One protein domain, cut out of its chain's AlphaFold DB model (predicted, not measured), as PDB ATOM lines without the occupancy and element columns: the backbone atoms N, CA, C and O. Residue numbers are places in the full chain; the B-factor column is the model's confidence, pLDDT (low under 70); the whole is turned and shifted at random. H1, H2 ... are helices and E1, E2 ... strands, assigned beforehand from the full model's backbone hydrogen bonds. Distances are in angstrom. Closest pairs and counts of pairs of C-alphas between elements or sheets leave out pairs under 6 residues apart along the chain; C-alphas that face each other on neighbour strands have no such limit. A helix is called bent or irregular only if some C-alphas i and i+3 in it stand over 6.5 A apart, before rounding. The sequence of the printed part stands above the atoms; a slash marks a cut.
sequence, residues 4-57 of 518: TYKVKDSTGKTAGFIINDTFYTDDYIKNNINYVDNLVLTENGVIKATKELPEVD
ATOM      1  N   THR A   4     163.253 202.740 143.633       96.06
ATOM      2  CA  THR A   4     164.609 203.255 143.406       96.06
ATOM      3  C   THR A   4     164.660 204.294 142.293       96.06
ATOM      4  O   THR A   4     165.417 205.253 142.403       96.06
ATOM      5  N   TYR A   5     163.814 204.157 141.269       96.50
ATOM      6  CA  TYR A   5     163.739 205.083 140.138       96.50
ATOM      7  C   TYR A   5     162.293 205.393 139.766       96.50
ATOM      8  O   TYR A   5     161.403 204.548 139.909       96.50
ATOM      9  N   LYS A   6     162.075 206.595 139.231       96.19
ATOM     10  CA  LYS A   6     160.851 206.951 138.511       96.19
ATOM     11  C   LYS A   6     161.110 206.801 137.017       96.19
ATOM     12  O   LYS A   6     162.091 207.335 136.512       96.19
ATOM     13  N   VAL A   7     160.235 206.098 136.313       95.56
ATOM     14  CA  VAL A   7     160.422 205.811 134.890       95.56
ATOM     15  C   VAL A   7     159.556 206.736 134.049       95.56
ATOM     16  O   VAL A   7     158.350 206.859 134.291       95.56
ATOM     17  N   LYS A   8     160.180 207.403 133.080       94.94
ATOM     18  CA  LYS A   8     159.563 208.360 132.165       94.94
ATOM     19  C   LYS A   8     159.491 207.793 130.756       94.94
ATOM     20  O   LYS A   8     160.445 207.168 130.314       94.94
ATOM     21  N   ASP A   9     158.383 208.018 130.068       92.00
ATOM     22  CA  ASP A   9     158.297 207.756 128.631       92.00
ATOM     23  C   ASP A   9     158.864 208.923 127.804       92.00
ATOM     24  O   ASP A   9     159.203 209.985 128.342       92.00
ATOM     25  N   SER A  10     158.923 208.750 126.485       88.69
ATOM     26  CA  SER A  10     159.408 209.753 125.530       88.69
ATOM     27  C   SER A  10     158.600 211.055 125.521       88.69
ATOM     28  O   SER A  10     159.063 212.067 124.992       88.69
ATOM     29  N   THR A  11     157.414 211.071 126.137       87.62
ATOM     30  CA  THR A  11     156.579 212.267 126.314       87.62
ATOM     31  C   THR A  11     156.816 212.973 127.655       87.62
ATOM     32  O   THR A  11     156.212 214.014 127.921       87.62
ATOM     33  N   GLY A  12     157.687 212.430 128.514       87.31
ATOM     34  CA  GLY A  12     157.972 212.926 129.864       87.31
ATOM     35  C   GLY A  12     156.931 212.514 130.914       87.31
ATOM     36  O   GLY A  12     157.014 212.927 132.085       87.31
ATOM     37  N   LYS A  13     155.946 211.689 130.540       89.56
ATOM     38  CA  LYS A  13     154.952 211.153 131.472       89.56
ATOM     39  C   LYS A  13     155.559 210.022 132.284       89.56
ATOM     40  O   LYS A  13     156.454 209.315 131.842       89.56
ATOM     41  N   THR A  14     155.093 209.882 133.519       91.81
ATOM     42  CA  THR A  14     155.523 208.777 134.377       91.81
ATOM     43  C   THR A  14     154.846 207.497 133.903       91.81
ATOM     44  O   THR A  14     153.637 207.374 134.053       91.81
ATOM     45  N   ALA A  15     155.624 206.561 133.364       92.38
ATOM     46  CA  ALA A  15     155.144 205.240 132.963       92.38
ATOM     47  C   ALA A  15     155.091 204.262 134.151       92.38
ATOM     48  O   ALA A  15     154.323 203.302 134.147       92.38
ATOM     49  N   GLY A  16     155.919 204.490 135.175       94.81
ATOM     50  CA  GLY A  16     155.984 203.620 136.343       94.81
ATOM     51  C   GLY A  16     157.202 203.858 137.225       94.81
ATOM     52  O   GLY A  16     157.798 204.938 137.219       94.81
ATOM     53  N   PHE A  17     157.560 202.840 138.002       96.12
ATOM     54  CA  PHE A  17     158.626 202.884 138.998       96.12
ATOM     55  C   PHE A  17     159.441 201.591 138.976       96.12
ATOM     56  O   PHE A  17     158.907 200.514 138.717       96.12
ATOM     57  N   ILE A  18     160.733 201.697 139.286       95.88
ATOM     58  CA  ILE A  18     161.590 200.529 139.516       95.88
ATOM     59  C   ILE A  18     161.567 200.189 141.002       95.88
ATOM     60  O   ILE A  18     161.843 201.053 141.836       95.88
ATOM     61  N   ILE A  19     161.258 198.938 141.332       94.44
ATOM     62  CA  ILE A  19     161.247 198.402 142.695       94.44
ATOM     63  C   ILE A  19     161.976 197.061 142.663       94.44
ATOM     64  O   ILE A  19     161.585 196.171 141.912       94.44
ATOM     65  N   ASN A  20     163.040 196.911 143.460       89.75
ATOM     66  CA  ASN A  20     163.893 195.710 143.467       89.75
ATOM     67  C   ASN A  20     164.323 195.282 142.047       89.75
ATOM     68  O   ASN A  20     164.143 194.132 141.655       89.75
ATOM     69  N   ASP A  21     164.816 196.239 141.254       88.06
ATOM     70  CA  ASP A  21     165.235 196.059 139.856       88.06
ATOM     71  C   ASP A  21     164.144 195.591 138.874       88.06
ATOM     72  O   ASP A  21     164.450 195.296 137.715       88.06
ATOM     73  N   THR A  22     162.876 195.590 139.286       91.62
ATOM     74  CA  THR A  22     161.724 195.257 138.441       91.62
ATOM     75  C   THR A  22     160.915 196.513 138.135       91.62
ATOM     76  O   THR A  22     160.658 197.328 139.022       91.62
ATOM     77  N   PHE A  23     160.519 196.681 136.873       94.25
ATOM     78  CA  PHE A  23     159.605 197.744 136.467       94.25
ATOM     79  C   PHE A  23     158.162 197.388 136.828       94.25
ATOM     80  O   PHE A  23     157.677 196.313 136.485       94.25
ATOM     81  N   TYR A  24     157.470 198.325 137.469       94.31
ATOM     82  CA  TYR A  24     156.040 198.262 137.731       94.31
ATOM     83  C   TYR A  24     155.372 199.517 137.183       94.31
ATOM     84  O   TYR A  24     155.849 200.631 137.417       94.31
ATOM     85  N   THR A  25     154.255 199.344 136.483       93.81
ATOM     86  CA  THR A  25     153.494 200.463 135.924       93.81
ATOM     87  C   THR A  25     152.911 201.329 137.030       93.81
ATOM     88  O   THR A  25     152.630 200.859 138.136       93.81
ATOM     89  N   ASP A  26     152.716 202.612 136.747       92.62
ATOM     90  CA  ASP A  26     152.127 203.539 137.709       92.62
ATOM     91  C   ASP A  26     150.734 203.064 138.166       92.62
ATOM     92  O   ASP A  26     150.427 203.121 139.351       92.62
ATOM     93  N   ASP A  27     149.925 202.502 137.271       90.38
ATOM     94  CA  ASP A  27     148.626 201.916 137.597       90.38
ATOM     95  C   ASP A  27     148.714 200.682 138.504       90.38
ATOM     96  O   ASP A  27     147.931 200.565 139.454       90.38
ATOM     97  N   TYR A  28     149.682 199.786 138.277       91.62
ATOM     98  CA  TYR A  28     149.922 198.666 139.189       91.62
ATOM     99  C   TYR A  28     150.310 199.175 140.579       91.62
ATOM    100  O   TYR A  28     149.794 198.692 141.592       91.62
ATOM    101  N   ILE A  29     151.169 200.197 140.635       93.75
ATOM    102  CA  ILE A  29     151.579 200.825 141.889       93.75
ATOM    103  C   ILE A  29     150.407 201.521 142.579       93.75
ATOM    104  O   ILE A  29     150.266 201.344 143.781       93.75
ATOM    105  N   LYS A  30     149.521 202.240 141.873       91.75
ATOM    106  CA  LYS A  30     148.336 202.881 142.486       91.75
ATOM    107  C   LYS A  30     147.486 201.871 143.260       91.75
ATOM    108  O   LYS A  30     147.052 202.167 144.369       91.75
ATOM    109  N   ASN A  31     147.302 200.672 142.707       90.06
ATOM    110  CA  ASN A  31     146.507 199.613 143.331       90.06
ATOM    111  C   ASN A  31     147.235 198.886 144.477       90.06
ATOM    112  O   ASN A  31     146.589 198.229 145.288       90.06
ATOM    113  N   ASN A  32     148.562 199.005 144.559       93.12
ATOM    114  CA  ASN A  32     149.409 198.273 145.506       93.12
ATOM    115  C   ASN A  32     150.305 199.199 146.345       93.12
ATOM    116  O   ASN A  32     151.296 198.755 146.925       93.12
ATOM    117  N   ILE A  33     149.972 200.489 146.425       93.06
ATOM    118  CA  ILE A  33     150.886 201.507 146.955       93.06
ATOM    119  C   ILE A  33     151.233 201.288 148.429       93.06
ATOM    120  O   ILE A  33     152.339 201.595 148.853       93.06
ATOM    121  N   ASN A  34     150.329 200.658 149.184       93.25
ATOM    122  CA  ASN A  34     150.524 200.309 150.593       93.25
ATOM    123  C   ASN A  34     151.696 199.338 150.832       93.25
ATOM    124  O   ASN A  34     152.126 199.179 151.969       93.25
ATOM    125  N   TYR A  35     152.212 198.690 149.783       93.88
ATOM    126  CA  TYR A  35     153.379 197.806 149.853       93.88
ATOM    127  C   TYR A  35     154.695 198.506 149.465       93.88
ATOM    128  O   TYR A  35     155.761 197.877 149.495       93.88
ATOM    129  N   VAL A  36     154.647 199.793 149.100       94.50
ATOM    130  CA  VAL A  36     155.801 200.584 148.654       94.50
ATOM    131  C   VAL A  36     156.032 201.766 149.596       94.50
ATOM    132  O   VAL A  36     155.387 202.804 149.501       94.50
ATOM    133  N   ASP A  37     157.006 201.617 150.488       93.88
ATOM    134  CA  ASP A  37     157.189 202.426 151.699       93.88
ATOM    135  C   ASP A  37     157.493 203.902 151.407       93.88
ATOM    136  O   ASP A  37     157.229 204.781 152.227       93.88
ATOM    137  N   ASN A  38     158.081 204.192 150.243       95.38
ATOM    138  CA  ASN A  38     158.520 205.532 149.870       95.38
ATOM    139  C   ASN A  38     157.652 206.202 148.796       95.38
ATOM    140  O   ASN A  38     158.039 207.278 148.332       95.38
ATOM    141  N   LEU A  39     156.508 205.624 148.423       95.12
ATOM    142  CA  LEU A  39     155.544 206.217 147.495       95.12
ATOM    143  C   LEU A  39     154.221 206.504 148.214       95.12
ATOM    144  O   LEU A  39     153.753 205.711 149.020       95.12
ATOM    145  N   VAL A  40     153.603 207.641 147.906       93.38
ATOM    146  CA  VAL A  40     152.294 208.039 148.438       93.38
ATOM    147  C   VAL A  40     151.369 208.469 147.310       93.38
ATOM    148  O   VAL A  40     151.803 209.075 146.328       93.38
ATOM    149  N   LEU A  41     150.080 208.164 147.448       92.81
ATOM    150  CA  LEU A  41     149.058 208.604 146.510       92.81
ATOM    151  C   LEU A  41     148.510 209.937 147.008       92.81
ATOM    152  O   LEU A  41     148.031 210.040 148.134       92.81
ATOM    153  N   THR A  42     148.622 210.974 146.186       89.62
ATOM    154  CA  THR A  42     148.029 212.281 146.493       89.62
ATOM    155  C   THR A  42     146.505 212.233 146.369       89.62
ATOM    156  O   THR A  42     145.961 211.344 145.717       89.62
ATOM    157  N   GLU A  43     145.812 213.228 146.929       85.06
ATOM    158  CA  GLU A  43     144.346 213.363 146.820       85.06
ATOM    159  C   GLU A  43     143.853 213.389 145.362       85.06
ATOM    160  O   GLU A  43     142.760 212.921 145.063       85.06
ATOM    161  N   ASN A  44     144.699 213.847 144.432       84.81
ATOM    162  CA  ASN A  44     144.411 213.877 142.995       84.81
ATOM    163  C   ASN A  44     144.776 212.566 142.264       84.81
ATOM    164  O   ASN A  44     144.805 212.539 141.035       84.81
ATOM    165  N   GLY A  45     145.122 211.491 142.982       83.25
ATOM    166  CA  GLY A  45     145.459 210.189 142.392       83.25
ATOM    167  C   GLY A  45     146.843 210.112 141.733       83.25
ATOM    168  O   GLY A  45     147.139 209.147 141.028       83.25
ATOM    169  N   VAL A  46     147.707 211.109 141.947       88.38
ATOM    170  CA  VAL A  46     149.085 211.120 141.431       88.38
ATOM    171  C   VAL A  46     150.017 210.471 142.448       88.38
ATOM    172  O   VAL A  46     149.993 210.844 143.624       88.38
ATOM    173  N   ILE A  47     150.859 209.538 141.998       91.88
ATOM    174  CA  ILE A  47     151.900 208.933 142.836       91.88
ATOM    175  C   ILE A  47     153.036 209.939 143.030       91.88
ATOM    176  O   ILE A  47     153.634 210.421 142.064       91.88
ATOM    177  N   LYS A  48     153.367 210.227 144.287       92.06
ATOM    178  CA  LYS A  48     154.488 211.078 144.681       92.06
ATOM    179  C   LYS A  48     155.448 210.285 145.556       92.06
ATOM    180  O   LYS A  48     155.030 209.582 146.468       92.06
ATOM    181  N   ALA A  49     156.742 210.419 145.299       91.62
ATOM    182  CA  ALA A  49     157.748 209.836 146.170       91.62
ATOM    183  C   ALA A  49     157.974 210.719 147.409       91.62
ATOM    184  O   ALA A  49     157.967 211.949 147.325       91.62
ATOM    185  N   THR A  50     158.169 210.083 148.563       90.88
ATOM    186  CA  THR A  50     158.479 210.745 149.846       90.88
ATOM    187  C   THR A  50     159.844 211.439 149.828       90.88
ATOM    188  O   THR A  50     160.048 212.423 150.534       90.88
ATOM    189  N   LYS A  51     160.760 210.952 148.984       89.88
ATOM    190  CA  LYS A  51     162.033 211.579 148.614       89.88
ATOM    191  C   LYS A  51     162.132 211.627 147.094       89.88
ATOM    192  O   LYS A  51     161.565 210.766 146.427       89.88
ATOM    193  N   GLU A  52     162.834 212.617 146.555       91.75
ATOM    194  CA  GLU A  52     163.057 212.710 145.112       91.75
ATOM    195  C   GLU A  52     163.756 211.443 144.601       91.75
ATOM    196  O   GLU A  52     164.767 211.015 145.159       91.75
ATOM    197  N   LEU A  53     163.165 210.816 143.582       94.38
ATOM    198  CA  LEU A  53     163.725 209.643 142.924       94.38
ATOM    199  C   LEU A  53     164.411 210.082 141.633       94.38
ATOM    200  O   LEU A  53     163.808 210.874 140.901       94.38
ATOM    201  N   PRO A  54     165.601 209.546 141.319       95.81
ATOM    202  CA  PRO A  54     166.200 209.732 140.007       95.81
ATOM    203  C   PRO A  54     165.236 209.263 138.910       95.81
ATOM    204  O   PRO A  54     164.530 208.258 139.061       95.81
ATOM    205  N   GLU A  55     165.200 210.018 137.815       96.38
ATOM    206  CA  GLU A  55     164.371 209.708 136.655       96.38
ATOM    207  C   GLU A  55     165.191 208.940 135.617       96.38
ATOM    208  O   GLU A  55     166.336 209.291 135.334       96.38
ATOM    209  N   VAL A  56     164.603 207.881 135.067       95.88
ATOM    210  CA  VAL A  56     165.185 207.070 133.990       95.88
ATOM    211  C   VAL A  56     164.191 206.955 132.845       95.88
ATOM    212  O   VAL A  56     162.980 207.019 133.058       95.88
ATOM    213  N   ASP A  57     164.699 206.789 131.632       94.12
ATOM    214  CA  ASP A  57     163.875 206.653 130.434       94.12
ATOM    215  C   ASP A  57     163.398 205.200 130.248       94.12
ATOM    216  O   ASP A  57     164.136 204.242 130.485       94.12
TER     217      ASP A  57
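Overview. This is residues 4 to 57 of the 518 residues of an uncharacterized protein of Roseburia sp. CAG:10041_57 (UniProt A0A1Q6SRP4). A strongly twisted four-stranded sheet and a small two-stranded hairpin, E4 and E5, stand apart as two parts, with the short helix H1 running from one towards the other and residues 50 to 54 leading back to the sheet's edge at E6. The 54 printed residues hold E1, E2, E3, H1, E4, E5 and E6 in that order, a mixed class. The larger sheet, E3 E2 E1 E6, is mixed; the smaller is antiparallel. The whole is compact and rounded, with a radius of gyration of the C-alphas of 10.2 A and spans of 26 by 25 by 20 A.

Arrangement. Start with E1, residues 4 to 8, E2, residues 14 to 19, and E3, residues 22 to 25: a meander, each strand the antiparallel neighbour of the one before. Look for N 7 and O 16 at 2.8 A, and N 17 and O 24 at 2.9 A. H1, residues 26 to 35, is on this sheet at a height of 7.4 A, over none of its strands; its closest C-alpha pair with E2 is Asp 26 and Gly 16, 4.1 A. It is irregular, with C-alphas 31 and 34 8.3 A apart, and 4 of its 6 O i to N i+4 pairs are within hydrogen-bond range. E4, residues 39 to 41, and E5, residues 47 to 49, form a hairpin, with N 40 and O 48 at 2.8 A. The closest C-alphas of H1 and E4 are those of Ile 33 and Leu 39, 6.6 A. E6, residues 55 to 57, is parallel to E1, with N 8 and O 56 at 2.8 A.

Along the chain. Find C-alpha 4 at (164.609, 203.255, 143.406), where E1 begins its 13.3 A. E2 spans 14.5 A, E3 10.1 A and H1 13.5 A, from C-alpha 26 at (152.127, 203.539, 137.709). E4, E5 and E6 are shorter; E6 ends at (163.875, 206.653, 130.434).

Size, cuts and confidence. The two farthest C-alphas, Ser 10 and Asn 34, are 28.2 A apart. The printed part has no cut, its links are tight, and no printed residue is under 70 in pLDDT.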